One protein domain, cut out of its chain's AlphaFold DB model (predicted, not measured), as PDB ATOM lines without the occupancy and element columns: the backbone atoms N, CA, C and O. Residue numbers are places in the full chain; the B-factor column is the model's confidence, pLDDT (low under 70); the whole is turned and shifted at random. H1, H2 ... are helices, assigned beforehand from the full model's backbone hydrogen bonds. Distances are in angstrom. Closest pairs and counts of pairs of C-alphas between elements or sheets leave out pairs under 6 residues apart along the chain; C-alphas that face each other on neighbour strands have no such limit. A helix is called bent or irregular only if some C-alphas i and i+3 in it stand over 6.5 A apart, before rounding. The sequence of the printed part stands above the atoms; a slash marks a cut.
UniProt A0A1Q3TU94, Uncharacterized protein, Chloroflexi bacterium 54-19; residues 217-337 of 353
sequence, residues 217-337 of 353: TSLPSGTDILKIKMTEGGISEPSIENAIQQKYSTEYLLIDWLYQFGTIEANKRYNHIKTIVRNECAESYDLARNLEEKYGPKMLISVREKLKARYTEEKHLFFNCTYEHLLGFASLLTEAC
ATOM      1  N   THR A 217     -44.024  42.545  -9.420       84.69
ATOM      2  CA  THR A 217     -44.471  43.655 -10.274       84.69
ATOM      3  C   THR A 217     -43.369  44.260 -11.142       84.69
ATOM      4  O   THR A 217     -43.693  44.958 -12.098       84.69
ATOM      5  N   SER A 218     -42.091  44.009 -10.840       82.81
ATOM      6  CA  SER A 218     -40.947  44.502 -11.617       82.81
ATOM      7  C   SER A 218     -40.345  43.443 -12.545       82.81
ATOM      8  O   SER A 218     -39.209  43.599 -12.989       82.81
ATOM      9  N   LEU A 219     -41.046  42.330 -12.784       82.75
ATOM     10  CA  LEU A 219     -40.567  41.278 -13.676       82.75
ATOM     11  C   LEU A 219     -40.524  41.762 -15.136       82.75
ATOM     12  O   LEU A 219     -41.445  42.456 -15.573       82.75
ATOM     13  N   PRO A 220     -39.487  41.378 -15.903       77.81
ATOM     14  CA  PRO A 220     -39.372  41.758 -17.303       77.81
ATOM     15  C   PRO A 220     -40.505  41.145 -18.127       77.81
ATOM     16  O   PRO A 220     -40.807  39.947 -18.027       77.81
ATOM     17  N   SER A 221     -41.106  41.976 -18.973       73.44
ATOM     18  CA  SER A 221     -42.143  41.550 -19.908       73.44
ATOM     19  C   SER A 221     -41.511  41.039 -21.206       73.44
ATOM     20  O   SER A 221     -40.568  41.638 -21.707       73.44
ATOM     21  N   GLY A 222     -42.019  39.933 -21.760       86.44
ATOM     22  CA  GLY A 222     -41.539  39.389 -23.041       86.44
ATOM     23  C   GLY A 222     -40.812  38.047 -22.941       86.44
ATOM     24  O   GLY A 222     -40.836  37.384 -21.907       86.44
ATOM     25  N   THR A 223     -40.250  37.584 -24.059       91.56
ATOM     26  CA  THR A 223     -39.550  36.281 -24.162       91.56
ATOM     27  C   THR A 223     -38.301  36.351 -25.034       91.56
ATOM     28  O   THR A 223     -37.730  35.323 -25.405       91.56
ATOM     29  N   ASP A 224     -37.939  37.552 -25.470       92.12
ATOM     30  CA  ASP A 224     -36.968  37.730 -26.541       92.12
ATOM     31  C   ASP A 224     -35.556  37.493 -26.012       92.12
ATOM     32  O   ASP A 224     -34.765  36.803 -26.657       92.12
ATOM     33  N   ILE A 225     -35.270  37.951 -24.790       92.62
ATOM     34  CA  ILE A 225     -33.975  37.734 -24.141       92.62
ATOM     35  C   ILE A 225     -33.774  36.244 -23.845       92.62
ATOM     36  O   ILE A 225     -32.696  35.702 -24.103       92.62
ATOM     37  N   LEU A 226     -34.812  35.559 -23.357       93.81
ATOM     38  CA  LEU A 226     -34.825  34.115 -23.135       93.81
ATOM     39  C   LEU A 226     -34.475  33.363 -24.422       93.81
ATOM     40  O   LEU A 226     -33.547  32.551 -24.418       93.81
ATOM     41  N   LYS A 227     -35.170  33.661 -25.527       95.00
ATOM     42  CA  LYS A 227     -34.922  33.031 -26.832       95.00
ATOM     43  C   LYS A 227     -33.494  33.259 -27.306       95.00
ATOM     44  O   LYS A 227     -32.822  32.296 -27.672       95.00
ATOM     45  N   ILE A 228     -33.019  34.505 -27.260       94.38
ATOM     46  CA  ILE A 228     -31.671  34.881 -27.703       94.38
ATOM     47  C   ILE A 228     -30.615  34.099 -26.910       94.38
ATOM     48  O   ILE A 228     -29.759  33.440 -27.499       94.38
ATOM     49  N   LYS A 229     -30.711  34.090 -25.577       94.44
ATOM     50  CA  LYS A 229     -29.735  33.411 -24.711       94.44
ATOM     51  C   LYS A 229     -29.739  31.900 -24.846       94.44
ATOM     52  O   LYS A 229     -28.676  31.284 -24.847       94.44
ATOM     53  N   MET A 230     -30.918  31.291 -24.931       94.94
ATOM     54  CA  MET A 230     -31.008  29.840 -25.082       94.94
ATOM     55  C   MET A 230     -30.517  29.387 -26.463       94.94
ATOM     56  O   MET A 230     -29.848  28.356 -26.559       94.94
ATOM     57  N   THR A 231     -30.783  30.176 -27.510       94.88
ATOM     58  CA  THR A 231     -30.285  29.921 -28.871       94.88
ATOM     59  C   THR A 231     -28.760  29.998 -28.923       94.88
ATOM     60  O   THR A 231     -28.121  29.084 -29.446       94.88
ATOM     61  N   GLU A 232     -28.164  31.037 -28.327       93.25
ATOM     62  CA  GLU A 232     -26.703  31.187 -28.276       93.25
ATOM     63  C   GLU A 232     -26.045  30.038 -27.497       93.25
ATOM     64  O   GLU A 232     -25.051  29.460 -27.941       93.25
ATOM     65  N   GLY A 233     -26.684  29.598 -26.409       91.62
ATOM     66  CA  GLY A 233     -26.290  28.407 -25.656       91.62
ATOM     67  C   GLY A 233     -26.373  27.089 -26.432       91.62
ATOM     68  O   GLY A 233     -25.898  26.071 -25.934       91.62
ATOM     69  N   GLY A 234     -26.948  27.074 -27.639       93.50
ATOM     70  CA  GLY A 234     -27.108  25.875 -28.463       93.50
ATOM     71  C   GLY A 234     -28.269  24.977 -28.032       93.50
ATOM     72  O   GLY A 234     -28.271  23.786 -28.344       93.50
ATOM     73  N   ILE A 235     -29.243  25.511 -27.293       95.31
ATOM     74  CA  ILE A 235     -30.429  24.762 -26.870       95.31
ATOM     75  C   ILE A 235     -31.394  24.616 -28.054       95.31
ATOM     76  O   ILE A 235     -31.597  25.537 -28.836       95.31
ATOM     77  N   SER A 236     -31.996  23.434 -28.194       95.88
ATOM     78  CA  SER A 236     -32.914  23.114 -29.294       95.88
ATOM     79  C   SER A 236     -34.202  23.946 -29.244       95.88
ATOM     80  O   SER A 236     -34.789  24.050 -28.164       95.88
ATOM     81  N   GLU A 237     -34.724  24.363 -30.401       95.06
ATOM     82  CA  GLU A 237     -35.985  25.121 -30.526       95.06
ATOM     83  C   GLU A 237     -37.160  24.531 -29.717       95.06
ATOM     84  O   GLU A 237     -37.757  25.268 -28.935       95.06
ATOM     85  N   PRO A 238     -37.442  23.208 -29.728       96.50
ATOM     86  CA  PRO A 238     -38.550  22.661 -28.933       96.50
ATOM     87  C   PRO A 238     -38.369  22.832 -27.415       96.50
ATOM     88  O   PRO A 238     -39.336  22.945 -26.664       96.50
ATOM     89  N   SER A 239     -37.122  22.850 -26.933       94.88
ATOM     90  CA  SER A 239     -36.836  23.127 -25.519       94.88
ATOM     91  C   SER A 239     -37.000  24.609 -25.185       94.88
ATOM     92  O   SER A 239     -37.380  24.915 -24.057       94.88
ATOM     93  N   ILE A 240     -36.736  25.501 -26.144       96.75
ATOM     94  CA  ILE A 240     -36.960  26.945 -26.009       96.75
ATOM     95  C   ILE A 240     -38.464  27.232 -25.955       96.75
ATOM     96  O   ILE A 240     -38.925  27.902 -25.034       96.75
ATOM     97  N   GLU A 241     -39.253  26.654 -26.865       96.19
ATOM     98  CA  GLU A 241     -40.717  26.773 -26.857       96.19
ATOM     99  C   GLU A 241     -41.326  26.283 -25.537       96.19
ATOM    100  O   GLU A 241     -42.169  26.958 -24.947       96.19
ATOM    101  N   ASN A 242     -40.858  25.143 -25.023       95.94
ATOM    102  CA  ASN A 242     -41.322  24.628 -23.738       95.94
ATOM    103  C   ASN A 242     -40.945  25.554 -22.566       95.94
ATOM    104  O   ASN A 242     -41.769  25.802 -21.688       95.94
ATOM    105  N   ALA A 243     -39.730  26.112 -22.563       95.81
ATOM    106  CA  ALA A 243     -39.297  27.069 -21.543       95.81
ATOM    107  C   ALA A 243     -40.175  28.334 -21.536       95.81
ATOM    108  O   ALA A 243     -40.545  28.832 -20.474       95.81
ATOM    109  N   ILE A 244     -40.592  28.806 -22.714       96.00
ATOM    110  CA  ILE A 244     -41.532  29.925 -22.850       96.00
ATOM    111  C   ILE A 244     -42.894  29.588 -22.231       96.00
ATOM    112  O   ILE A 244     -43.430  30.384 -21.463       96.00
ATOM    113  N   GLN A 245     -43.448  28.404 -22.508       96.19
ATOM    114  CA  GLN A 245     -44.724  27.990 -21.908       96.19
ATOM    115  C   GLN A 245     -44.629  27.885 -20.380       96.19
ATOM    116  O   GLN A 245     -45.524  28.329 -19.661       96.19
ATOM    117  N   GLN A 246     -43.515  27.356 -19.873       96.19
ATOM    118  CA  GLN A 246     -43.248  27.280 -18.439       96.19
ATOM    119  C   GLN A 246     -43.112  28.672 -17.810       96.19
ATOM    120  O   GLN A 246     -43.648  28.892 -16.726       96.19
ATOM    121  N   LYS A 247     -42.466  29.627 -18.497       95.31
ATOM    122  CA  LYS A 247     -42.404  31.035 -18.072       95.31
ATOM    123  C   LYS A 247     -43.808  31.607 -17.890       95.31
ATOM    124  O   LYS A 247     -44.114  32.081 -16.801       95.31
ATOM    125  N   TYR A 248     -44.665  31.499 -18.907       94.69
ATOM    126  CA  TYR A 248     -46.035  32.013 -18.833       94.69
ATOM    127  C   TYR A 248     -46.842  31.353 -17.714       94.69
ATOM    128  O   TYR A 248     -47.502  32.048 -16.945       94.69
ATOM    129  N   SER A 249     -46.751  30.028 -17.563       94.88
ATOM    130  CA  SER A 249     -47.412  29.314 -16.462       94.88
ATOM    131  C   SER A 249     -46.982  29.851 -15.093       94.88
ATOM    132  O   SER A 249     -47.814  30.043 -14.208       94.88
ATOM    133  N   THR A 250     -45.689  30.131 -14.916       95.38
ATOM    134  CA  THR A 250     -45.172  30.712 -13.672       95.38
ATOM    135  C   THR A 250     -45.613  32.163 -13.488       95.38
ATOM    136  O   THR A 250     -45.960  32.535 -12.375       95.38
ATOM    137  N   GLU A 251     -45.666  32.982 -14.538       93.81
ATOM    138  CA  GLU A 251     -46.192  34.354 -14.449       93.81
ATOM    139  C   GLU A 251     -47.651  34.374 -13.980       93.81
ATOM    140  O   GLU A 251     -47.985  35.131 -13.067       93.81
ATOM    141  N   TYR A 252     -48.498  33.491 -14.521       93.31
ATOM    142  CA  TYR A 252     -49.878  33.330 -14.052       93.31
ATOM    143  C   TYR A 252     -49.940  32.953 -12.569       93.31
ATOM    144  O   TYR A 252     -50.675  33.583 -11.810       93.31
ATOM    145  N   LEU A 253     -49.119  31.994 -12.130       92.56
ATOM    146  CA  LEU A 253     -49.032  31.615 -10.718       92.56
ATOM    147  C   LEU A 253     -48.646  32.804  -9.820       92.56
ATOM    148  O   LEU A 253     -49.194  32.966  -8.730       92.56
ATOM    149  N   LEU A 254     -47.698  33.634 -10.258       92.19
ATOM    150  CA  LEU A 254     -47.250  34.795  -9.491       92.19
ATOM    151  C   LEU A 254     -48.339  35.873  -9.391       92.19
ATOM    152  O   LEU A 254     -48.490  36.484  -8.329       92.19
ATOM    153  N   ILE A 255     -49.129  36.074 -10.450       91.12
ATOM    154  CA  ILE A 255     -50.310  36.952 -10.428       91.12
ATOM    155  C   ILE A 255     -51.358  36.411  -9.446       91.12
ATOM    156  O   ILE A 255     -51.861  37.164  -8.608       91.12
ATOM    157  N   ASP A 256     -51.637  35.108  -9.488       85.44
ATOM    158  CA  ASP A 256     -52.561  34.463  -8.554       85.44
ATOM    159  C   ASP A 256     -52.098  34.627  -7.104       85.44
ATOM    160  O   ASP A 256     -52.905  34.905  -6.216       85.44
ATOM    161  N   TRP A 257     -50.794  34.525  -6.839       86.00
ATOM    162  CA  TRP A 257     -50.247  34.762  -5.504       86.00
ATOM    163  C   TRP A 257     -50.411  36.200  -5.034       86.00
ATOM    164  O   TRP A 257     -50.744  36.410  -3.866       86.00
ATOM    165  N   LEU A 258     -50.205  37.182  -5.916       85.38
ATOM    166  CA  LEU A 258     -50.453  38.588  -5.593       85.38
ATOM    167  C   LEU A 258     -51.916  38.808  -5.189       85.38
ATOM    168  O   LEU A 258     -52.169  39.510  -4.210       85.38
ATOM    169  N   TYR A 259     -52.860  38.175  -5.890       81.00
ATOM    170  CA  TYR A 259     -54.286  38.260  -5.572       81.00
ATOM    171  C   TYR A 259     -54.650  37.534  -4.268       81.00
ATOM    172  O   TYR A 259     -55.363  38.081  -3.430       81.00
ATOM    173  N   GLN A 260     -54.150  36.310  -4.074       68.44
ATOM    174  CA  GLN A 260     -54.525  35.449  -2.948       68.44
ATOM    175  C   GLN A 260     -53.883  35.862  -1.619       68.44
ATOM    176  O   GLN A 260     -54.523  35.779  -0.574       68.44
ATOM    177  N   PHE A 261     -52.611  36.265  -1.640       68.81
ATOM    178  CA  PHE A 261     -51.813  36.465  -0.423       68.81
ATOM    179  C   PHE A 261     -51.398  37.925  -0.202       68.81
ATOM    180  O   PHE A 261     -50.870  38.262   0.860       68.81
ATOM    181  N   GLY A 262     -51.637  38.798  -1.183       74.81
ATOM    182  CA  GLY A 262     -51.177  40.181  -1.165       74.81
ATOM    183  C   GLY A 262     -49.673  40.321  -1.424       74.81
ATOM    184  O   GLY A 262     -48.895  39.365  -1.363       74.81
ATOM    185  N   THR A 263     -49.244  41.555  -1.691       80.62
ATOM    186  CA  THR A 263     -47.898  41.877  -2.197       80.62
ATOM    187  C   THR A 263     -46.762  41.379  -1.305       80.62
ATOM    188  O   THR A 263     -45.789  40.815  -1.798       80.62
ATOM    189  N   ILE A 264     -46.872  41.558   0.016       76.62
ATOM    190  CA  ILE A 264     -45.780  41.242   0.952       76.62
ATOM    191  C   ILE A 264     -45.498  39.738   0.980       76.62
ATOM    192  O   ILE A 264     -44.345  39.319   0.906       76.62
ATOM    193  N   GLU A 265     -46.541  38.920   1.113       75.69
ATOM    194  CA  GLU A 265     -46.392  37.472   1.247       75.69
ATOM    195  C   GLU A 265     -46.072  36.812  -0.098       75.69
ATOM    196  O   GLU A 265     -45.186  35.959  -0.168       75.69
ATOM    197  N   ALA A 266     -46.700  37.270  -1.184       82.88
ATOM    198  CA  ALA A 266     -46.376  36.813  -2.531       82.88
ATOM    199  C   ALA A 266     -44.898  37.067  -2.876       82.88
ATOM    200  O   ALA A 266     -44.199  36.148  -3.310       82.88
ATOM    201  N   ASN A 267     -44.379  38.270  -2.593       87.00
ATOM    202  CA  ASN A 267     -42.973  38.598  -2.832       87.00
ATOM    203  C   ASN A 267     -42.019  37.744  -1.982       87.00
ATOM    204  O   ASN A 267     -40.956  37.358  -2.471       87.00
ATOM    205  N   LYS A 268     -42.370  37.396  -0.736       84.88
ATOM    206  CA  LYS A 268     -41.543  36.484   0.082       84.88
ATOM    207  C   LYS A 268     -41.426  35.103  -0.557       84.88
ATOM    208  O   LYS A 268     -40.319  34.576  -0.664       84.88
ATOM    209  N   ARG A 269     -42.547  34.536  -1.010       87.75
ATOM    210  CA  ARG A 269     -42.583  33.219  -1.667       87.75
ATOM    211  C   ARG A 269     -41.838  33.223  -2.996       87.75
ATOM    212  O   ARG A 269     -41.043  32.322  -3.254       87.75
ATOM    213  N   TYR A 270     -42.029  34.273  -3.794       91.75
ATOM    214  CA  TYR A 270     -41.284  34.488  -5.030       91.75
ATOM    215  C   TYR A 270     -39.770  34.513  -4.781       91.75
ATOM    216  O   TYR A 270     -39.040  33.726  -5.380       91.75
ATOM    217  N   ASN A 271     -39.292  35.353  -3.855       91.06
ATOM    218  CA  ASN A 271     -37.858  35.484  -3.581       91.06
ATOM    219  C   ASN A 271     -37.247  34.190  -3.009       91.06
ATOM    220  O   ASN A 271     -36.097  33.871  -3.317       91.06
ATOM    221  N   HIS A 272     -38.012  33.408  -2.242       91.31
ATOM    222  CA  HIS A 272     -37.587  32.087  -1.779       91.31
ATOM    223  C   HIS A 272     -37.282  31.134  -2.932       91.31
ATOM    224  O   HIS A 272     -36.158  30.647  -3.054       91.31
ATOM    225  N   ILE A 273     -38.271  30.902  -3.798       93.19
ATOM    226  CA  ILE A 273     -38.142  29.943  -4.895       93.19
ATOM    227  C   ILE A 273     -37.128  30.443  -5.913       93.19
ATOM    228  O   ILE A 273     -36.278  29.674  -6.358       93.19
ATOM    229  N   LYS A 274     -37.144  31.746  -6.213       93.12
ATOM    230  CA  LYS A 274     -36.129  32.394  -7.042       93.12
ATOM    231  C   LYS A 274     -34.723  32.078  -6.544       93.12
ATOM    232  O   LYS A 274     -33.858  31.767  -7.354       93.12
ATOM    233  N   THR A 275     -34.485  32.162  -5.236       93.19
ATOM    234  CA  THR A 275     -33.160  31.900  -4.659       93.19
ATOM    235  C   THR A 275     -32.753  30.441  -4.829       93.19
ATOM    236  O   THR A 275     -31.628  30.181  -5.244       93.19
ATOM    237  N   ILE A 276     -33.669  29.498  -4.584       93.75
ATOM    238  CA  ILE A 276     -33.412  28.068  -4.806       93.75
ATOM    239  C   ILE A 276     -33.052  27.826  -6.273       93.75
ATOM    240  O   ILE A 276     -31.978  27.314  -6.570       93.75
ATOM    241  N   VAL A 277     -33.912  28.258  -7.197       95.88
ATOM    242  CA  VAL A 277     -33.724  28.018  -8.634       95.88
ATOM    243  C   VAL A 277     -32.455  28.691  -9.151       95.88
ATOM    244  O   VAL A 277     -31.704  28.087  -9.912       95.88
ATOM    245  N   ARG A 278     -32.163  29.917  -8.702       94.69
ATOM    246  CA  ARG A 278     -30.927  30.622  -9.053       94.69
ATOM    247  C   ARG A 278     -29.688  29.840  -8.624       94.69
ATOM    248  O   ARG A 278     -28.742  29.782  -9.406       94.69
ATOM    249  N   ASN A 279     -29.685  29.259  -7.425       94.44
ATOM    250  CA  ASN A 279     -28.555  28.469  -6.941       94.44
ATOM    251  C   ASN A 279     -28.339  27.224  -7.812       94.44
ATOM    252  O   ASN A 279     -27.226  27.005  -8.282       94.44
ATOM    253  N   GLU A 280     -29.402  26.477  -8.127       95.81
ATOM    254  CA  GLU A 280     -29.299  25.289  -8.989       95.81
ATOM    255  C   GLU A 280     -28.811  25.631 -10.409       95.81
ATOM    256  O   GLU A 280     -28.015  24.892 -11.001       95.81
ATOM    257  N   CYS A 281     -29.248  26.775 -10.953       96.00
ATOM    258  CA  CYS A 281     -28.750  27.304 -12.223       96.00
ATOM    259  C   CYS A 281     -27.266  27.687 -12.142       96.00
ATOM    260  O   CYS A 281     -26.507  27.318 -13.033       96.00
ATOM    261  N   ALA A 282     -26.841  28.392 -11.090       93.81
ATOM    262  CA  ALA A 282     -25.452  28.815 -10.918       93.81
ATOM    263  C   ALA A 282     -24.504  27.614 -10.794       93.81
ATOM    264  O   ALA A 282     -23.510  27.533 -11.509       93.81
ATOM    265  N   GLU A 283     -24.850  26.627  -9.967       93.50
ATOM    266  CA  GLU A 283     -24.042  25.414  -9.848       93.50
ATOM    267  C   GLU A 283     -23.983  24.628 -11.165       93.50
ATOM    268  O   GLU A 283     -22.947  24.070 -11.518       93.50
ATOM    269  N   SER A 284     -25.096  24.561 -11.902       94.31
ATOM    270  CA  SER A 284     -25.129  23.882 -13.201       94.31
ATOM    271  C   SER A 284     -24.295  24.618 -14.252       94.31
ATOM    272  O   SER A 284     -23.661  23.966 -15.080       94.31
ATOM    273  N   TYR A 285     -24.253  25.951 -14.206       92.31
ATOM    274  CA  TYR A 285     -23.374  26.767 -15.043       92.31
ATOM    275  C   TYR A 285     -21.897  26.472 -14.748       92.31
ATOM    276  O   TYR A 285     -21.132  26.171 -15.665       92.31
ATOM    277  N   ASP A 286     -21.506  26.478 -13.471       90.00
ATOM    278  CA  ASP A 286     -20.121  26.233 -13.051       90.00
ATOM    279  C   ASP A 286     -19.605  24.848 -13.460       90.00
ATOM    280  O   ASP A 286     -18.429  24.699 -13.803       90.00
ATOM    281  N   LEU A 287     -20.485  23.843 -13.457       89.62
ATOM    282  CA  LEU A 287     -20.176  22.497 -13.935       89.62
ATOM    283  C   LEU A 287     -20.071  22.431 -15.465       89.62
ATOM    284  O   LEU A 287     -19.214  21.723 -15.993       89.62
ATOM    285  N   ALA A 288     -20.936  23.153 -16.178       88.31
ATOM    286  CA  ALA A 288     -21.061  23.054 -17.627       88.31
ATOM    287  C   ALA A 288     -20.007  23.870 -18.393       88.31
ATOM    288  O   ALA A 288     -19.525  23.408 -19.430       88.31
ATOM    289  N   ARG A 289     -19.597  25.034 -17.869       83.69
ATOM    290  CA  ARG A 289     -18.696  25.982 -18.555       83.69
ATOM    291  C   ARG A 289     -17.322  25.416 -18.938       83.69
ATOM    292  O   ARG A 289     -16.652  25.961 -19.803       83.69
ATOM    293  N   ASN A 290     -16.895  24.319 -18.309       78.31
ATOM    294  CA  ASN A 290     -15.595  23.689 -18.567       78.31
ATOM    295  C   ASN A 290     -15.638  22.595 -19.653       78.31
ATOM    296  O   ASN A 290     -14.609  21.972 -19.914       78.31
ATOM    297  N   LEU A 291     -16.808  22.296 -20.234       68.50
ATOM    298  CA  LEU A 291     -17.013  21.068 -21.011       68.50
ATOM    299  C   LEU A 291     -16.981  21.238 -22.541       68.50
ATOM    300  O   LEU A 291     -16.693  20.244 -23.195       68.50
ATOM    301  N   GLU A 292     -17.300  22.408 -23.119       67.81
ATOM    302  CA  GLU A 292     -17.411  22.638 -24.584       67.81
ATOM    303  C   GLU A 292     -17.692  24.125 -24.924       67.81
ATOM    304  O   GLU A 292     -18.065  24.884 -24.038       67.81
ATOM    305  N   GLU A 293     -17.598  24.535 -26.204       68.25
ATOM    306  CA  GLU A 293     -17.982  25.891 -26.675       68.25
ATOM    307  C   GLU A 293     -19.493  26.190 -26.540       68.25
ATOM    308  O   GLU A 293     -19.873  27.341 -26.346       68.25
ATOM    309  N   LYS A 294     -20.369  25.174 -26.620       81.50
ATOM    310  CA  LYS A 294     -21.836  25.316 -26.480       81.50
ATOM    311  C   LYS A 294     -22.392  24.367 -25.425       81.50
ATOM    312  O   LYS A 294     -22.915  23.296 -25.726       81.50
ATOM    313  N   TYR A 295     -22.263  24.768 -24.167       90.12
ATOM    314  CA  TYR A 295     -22.612  23.940 -23.011       90.12
ATOM    315  C   TYR A 295     -24.072  24.071 -22.535       90.12
ATOM    316  O   TYR A 295     -24.468  23.376 -21.593       90.12
ATOM    317  N   GLY A 296     -24.898  24.894 -23.191       92.94
ATOM    318  CA  GLY A 296     -26.293  25.144 -22.811       92.94
ATOM    319  C   GLY A 296     -27.158  23.881 -22.673       92.94
ATOM    320  O   GLY A 296     -27.833  23.740 -21.652       92.94
ATOM    321  N   PRO A 297     -27.119  22.907 -23.608       94.44
ATOM    322  CA  PRO A 297     -27.864  21.656 -23.467       94.44
ATOM    323  C   PRO A 297     -27.473  20.839 -22.231       94.44
ATOM    324  O   PRO A 297     -28.348  20.332 -21.530       94.44
ATOM    325  N   LYS A 298     -26.170  20.733 -21.932       92.88
ATOM    326  CA  LYS A 298     -25.674  19.997 -20.754       92.88
ATOM    327  C   LYS A 298     -26.085  20.700 -19.462       92.88
ATOM    328  O   LYS A 298     -26.561  20.047 -18.536       92.88
ATOM    329  N   MET A 299     -25.975  22.028 -19.433       94.75
ATOM    330  CA  MET A 299     -26.453  22.843 -18.317       94.75
ATOM    331  C   MET A 299     -27.959  22.655 -18.091       94.75
ATOM    332  O   MET A 299     -28.381  22.431 -16.961       94.75
ATOM    333  N   LEU A 300     -28.775  22.683 -19.150       95.69
ATOM    334  CA  LEU A 300     -30.227  22.500 -19.054       95.69
ATOM    335  C   LEU A 300     -30.612  21.122 -18.506       95.69
ATOM    336  O   LEU A 300     -31.538  21.025 -17.699       95.69
ATOM    337  N   ILE A 301     -29.909  20.061 -18.913       95.25
ATOM    338  CA  ILE A 301     -30.106  18.714 -18.358       95.25
ATOM    339  C   ILE A 301     -29.781  18.712 -16.859       95.25
ATOM    340  O   ILE A 301     -30.626  18.299 -16.065       95.25
ATOM    341  N   SER A 302     -28.627  19.263 -16.470       95.69
ATOM    342  CA  SER A 302     -28.216  19.379 -15.062       95.69
ATOM    343  C   SER A 302     -29.252  20.127 -14.216       95.69
ATOM    344  O   SER A 302     -29.673  19.637 -13.170       95.69
ATOM    345  N   VAL A 303     -29.729  21.285 -14.687       96.94
ATOM    346  CA  VAL A 303     -30.767  22.071 -13.997       96.94
ATOM    347  C   VAL A 303     -32.049  21.254 -13.829       96.94
ATOM    348  O   VAL A 303     -32.636  21.234 -12.747       96.94
ATOM    349  N   ARG A 304     -32.487  20.549 -14.879       97.00
ATOM    350  CA  ARG A 304     -33.699  19.722 -14.836       97.00
ATOM    351  C   ARG A 304     -33.589  18.591 -13.823       97.00
ATOM    352  O   ARG A 304     -34.563  18.356 -13.109       97.00
ATOM    353  N   GLU A 305     -32.450  17.909 -13.766       96.50
ATOM    354  CA  GLU A 305     -32.196  16.810 -12.832       96.50
ATOM    355  C   GLU A 305     -32.155  17.304 -11.387       96.50
ATOM    356  O   GLU A 305     -32.886  16.778 -10.545       96.50
ATOM    357  N   LYS A 306     -31.386  18.364 -11.117       95.44
ATOM    358  CA  LYS A 306     -31.263  18.949  -9.777       95.44
ATOM    359  C   LYS A 306     -32.593  19.482  -9.250       95.44
ATOM    360  O   LYS A 306     -33.005  19.119  -8.151       95.44
ATOM    361  N   LEU A 307     -33.324  20.261 -10.054       96.44
ATOM    362  CA  LEU A 307     -34.638  20.774  -9.651       96.44
ATOM    363  C   LEU A 307     -35.655  19.652  -9.438       96.44
ATOM    364  O   LEU A 307     -36.487  19.748  -8.541       96.44
ATOM    365  N   LYS A 308     -35.592  18.571 -10.225       95.94
ATOM    366  CA  LYS A 308     -36.483  17.419 -10.051       95.94
ATOM    367  C   LYS A 308     -36.171  16.650  -8.768       95.94
ATOM    368  O   LYS A 308     -37.104  16.286  -8.049       95.94
ATOM    369  N   ALA A 309     -34.892  16.414  -8.476       94.25
ATOM    370  CA  ALA A 309     -34.458  15.782  -7.233       94.25
ATOM    371  C   ALA A 309     -34.913  16.615  -6.029       94.25
ATOM    372  O   ALA A 309     -35.648  16.124  -5.174       94.25
ATOM    373  N   ARG A 310     -34.618  17.917  -6.056       90.94
ATOM    374  CA  ARG A 310     -34.979  18.842  -4.984       90.94
ATOM    375  C   ARG A 310     -36.486  18.973  -4.788       90.94
ATOM    376  O   ARG A 310     -36.964  18.958  -3.660       90.94
ATOM    377  N   TYR A 311     -37.258  19.017  -5.873       91.56
ATOM    378  CA  TYR A 311     -38.720  18.993  -5.804       91.56
ATOM    379  C   TYR A 311     -39.262  17.711  -5.163       91.56
ATOM    380  O   TYR A 311     -40.261  17.751  -4.449       91.56
ATOM    381  N   THR A 312     -38.619  16.572  -5.419       89.19
ATOM    382  CA  THR A 312     -39.051  15.272  -4.889       89.19
ATOM    383  C   THR A 312     -38.736  15.145  -3.399       89.19
ATOM    384  O   THR A 312     -39.577  14.671  -2.638       89.19
ATOM    385  N   GLU A 313     -37.556  15.596  -2.977       87.12
ATOM    386  CA  GLU A 313     -37.084  15.506  -1.590       87.12
ATOM    387  C   GLU A 313     -37.699  16.589  -0.691       87.12
ATOM    388  O   GLU A 313     -38.129  16.318   0.429       87.12
ATOM    389  N   GLU A 314     -37.803  17.818  -1.197       83.44
ATOM    390  CA  GLU A 314     -38.154  19.008  -0.420       83.44
ATOM    391  C   GLU A 314     -39.465  19.654  -0.902       83.44
ATOM    392  O   GLU A 314     -39.642  20.865  -0.797       83.44
ATOM    393  N   LYS A 315     -40.421  18.857  -1.410       80.50
ATOM    394  CA  LYS A 315     -41.680  19.338  -2.028       80.50
ATOM    395  C   LYS A 315     -42.395  20.438  -1.241       80.50
ATOM    396  O   LYS A 315     -42.988  21.343  -1.827       80.50
ATOM    397  N   HIS A 316     -42.363  20.344   0.086       76.31
ATOM    398  CA  HIS A 316     -42.998  21.309   0.969       76.31
ATOM    399  C   HIS A 316     -42.492  22.741   0.712       76.31
ATOM    400  O   HIS A 316     -43.332  23.633   0.641       76.31
ATOM    401  N   LEU A 317     -41.192  22.953   0.450       81.50
ATOM    402  CA  LEU A 317     -40.549  24.268   0.259       81.50
ATOM    403  C   LEU A 317     -41.107  25.108  -0.904       81.50
ATOM    404  O   LEU A 317     -40.805  26.292  -1.030       81.50
ATOM    405  N   PHE A 318     -41.904  24.509  -1.787       84.75
ATOM    406  CA  PHE A 318     -42.262  25.117  -3.063       84.75
ATOM    407  C   PHE A 318     -43.679  25.698  -3.116       84.75
ATOM    408  O   PHE A 318     -44.165  25.959  -4.204       84.75
ATOM    409  N   PHE A 319     -44.363  25.924  -1.987       81.94
ATOM    410  CA  PHE A 319     -45.644  26.667  -1.920       81.94
ATOM    411  C   PHE A 319     -46.697  26.271  -2.982       81.94
ATOM    412  O   PHE A 319     -47.325  27.133  -3.597       81.94
ATOM    413  N   ASN A 320     -46.897  24.967  -3.200       80.12
ATOM    414  CA  ASN A 320     -47.773  24.387  -4.238       80.12
ATOM    415  C   ASN A 320     -47.326  24.594  -5.697       80.12
ATOM    416  O   ASN A 320     -48.069  24.245  -6.615       80.12
ATOM    417  N   CYS A 321     -46.116  25.090  -5.949       86.75
ATOM    418  CA  CYS A 321     -45.514  25.012  -7.271       86.75
ATOM    419  C   CYS A 321     -45.416  23.551  -7.727       86.75
ATOM    420  O   CYS A 321     -45.241  22.614  -6.940       86.75
ATOM    421  N   THR A 322     -45.500  23.367  -9.039       92.31
ATOM    422  CA  THR A 322     -45.154  22.112  -9.687       92.31
ATOM    423  C   THR A 322     -43.699  22.187 -10.125       92.31
ATOM    424  O   THR A 322     -43.075  23.252 -10.094       92.31
ATOM    425  N   TYR A 323     -43.155  21.058 -10.560       94.69
ATOM    426  CA  TYR A 323     -41.825  21.018 -11.153       94.69
ATOM    427  C   TYR A 323     -41.698  21.974 -12.355       94.69
ATOM    428  O   TYR A 323     -40.706  22.688 -12.486       94.69
ATOM    429  N   GLU A 324     -42.733  22.051 -13.193       96.12
ATOM    430  CA  GLU A 324     -42.792  22.929 -14.363       96.12
ATOM    431  C   GLU A 324     -42.712  24.403 -13.962       96.12
ATOM    432  O   GLU A 324     -42.022  25.175 -14.627       96.12
ATOM    433  N   HIS A 325     -43.329  24.786 -12.838       96.56
ATOM    434  CA  HIS A 325     -43.207  26.145 -12.319       96.56
ATOM    435  C   HIS A 325     -41.754  26.488 -11.963       96.56
ATOM    436  O   HIS A 325     -41.303  27.592 -12.272       96.56
ATOM    437  N   LEU A 326     -40.989  25.552 -11.383       96.94
ATOM    438  CA  LEU A 326     -39.568  25.763 -11.065       96.94
ATOM    439  C   LEU A 326     -38.721  25.991 -12.325       96.94
ATOM    440  O   LEU A 326     -37.838  26.848 -12.333       96.94
ATOM    441  N   LEU A 327     -39.018  25.275 -13.411       97.38
ATOM    442  CA  LEU A 327     -38.384  25.520 -14.710       97.38
ATOM    443  C   LEU A 327     -38.801  26.877 -15.306       97.38
ATOM    444  O   LEU A 327     -37.982  27.582 -15.902       97.38
ATOM    445  N   GLY A 328     -40.046  27.297 -15.082       96.38
ATOM    446  CA  GLY A 328     -40.508  28.638 -15.431       96.38
ATOM    447  C   GLY A 328     -39.777  29.739 -14.655       96.38
ATOM    448  O   GLY A 328     -39.417  30.754 -15.245       96.38
ATOM    449  N   PHE A 329     -39.438  29.520 -13.378       96.50
ATOM    450  CA  PHE A 329     -38.563  30.425 -12.617       96.50
ATOM    451  C   PHE A 329     -37.167  30.548 -13.250       96.50
ATOM    452  O   PHE A 329     -36.637  31.653 -13.332       96.50
ATOM    453  N   ALA A 330     -36.576  29.457 -13.751       96.81
ATOM    454  CA  ALA A 330     -35.295  29.525 -14.463       96.81
ATOM    455  C   ALA A 330     -35.411  30.348 -15.762       96.81
ATOM    456  O   ALA A 330     -34.503  31.104 -16.116       96.81
ATOM    457  N   SER A 331     -36.560  30.253 -16.433       96.00
ATOM    458  CA  SER A 331     -36.871  31.025 -17.642       96.00
ATOM    459  C   SER A 331     -37.059  32.517 -17.334       96.00
ATOM    460  O   SER A 331     -36.478  33.357 -18.019       96.00
ATOM    461  N   LEU A 332     -37.767  32.859 -16.250       94.81
ATOM    462  CA  LEU A 332     -37.883  34.235 -15.742       94.81
ATOM    463  C   LEU A 332     -36.514  34.838 -15.420       94.81
ATOM    464  O   LEU A 332     -36.220  35.962 -15.815       94.81
ATOM    465  N   LEU A 333     -35.650  34.076 -14.746       93.94
ATOM    466  CA  LEU A 333     -34.300  34.522 -14.408       93.94
ATOM    467  C   LEU A 333     -33.406  34.692 -15.641       93.94
ATOM    468  O   LEU A 333     -32.497  35.522 -15.628       93.94
ATOM    469  N   THR A 334     -33.645  33.925 -16.704       94.50
ATOM    470  CA  THR A 334     -32.922  34.087 -17.972       94.50
ATOM    471  C   THR A 334     -33.320  35.394 -18.659       94.50
ATOM    472  O   THR A 334     -32.434  36.156 -19.057       94.50
ATOM    473  N   GLU A 335     -34.629  35.672 -18.734       93.19
ATOM    474  CA  GLU A 335     -35.181  36.924 -19.275       93.19
ATOM    475  C   GLU A 335     -34.699  38.139 -18.466       93.19
ATOM    476  O   GLU A 335     -34.241  39.119 -19.039       93.19
ATOM    477  N   ALA A 336     -34.675  38.040 -17.131       89.69
ATOM    478  CA  ALA A 336     -34.178  39.081 -16.218       89.69
ATOM    479  C   ALA A 336     -32.647  39.243 -16.211       89.69
ATOM    480  O   ALA A 336     -32.073  39.891 -15.339       89.69
ATOM    481  N   CYS A 337     -31.957  38.611 -17.153       89.38
ATOM    482  CA  CYS A 337     -30.510  38.611 -17.274       89.38
ATOM    483  C   CYS A 337     -29.692  38.060 -16.095       89.38
ATOM    484  O   CYS A 337     -28.474  38.239 -16.057       89.38
TER     485      CYS A 337
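This is residues 217 to 337 of the 353 residues of an uncharacterized protein of Chloroflexi bacterium 54-19 (UniProt A0A1Q3TU94). The arms of a bent helix, H2a and H2b, make a narrow V crossed by H5. H1 packs on H2a, H3 on H2b, both on H5. The all-helix printed part, 121 residues with five named helices, is compact, radius of gyration of the C-alphas 14.2 A, spans 44, 32 and 20 A.

H2, by its hydrogen bonds assigned as one helix, is bent, C-alphas 260 and 263 being 9.3 A apart: H2a is residues 237 to 260, H2b 263 to 288. H2a's residues 243 to 250 touch H5, residues 323 to 335, about perpendicular at 80 degrees, closest at C-alphas Lys 247 and Gly 328, 4.0 A. H2a, H2b and H5 have every O i to N i+4 pair within hydrogen-bond range.

H1, residues 224 to 232, begins at C-alpha (-36.968, 37.730, -26.541). H2a spans 34.8 A, H2b 36.2 A. H3 is residues 296 to 313, H4 315 to 318; H5 ends at C-alpha (-35.181, 36.924, -19.275).

There is no cut; pLDDT is under 70 at 260 to 261 and 291 to 293.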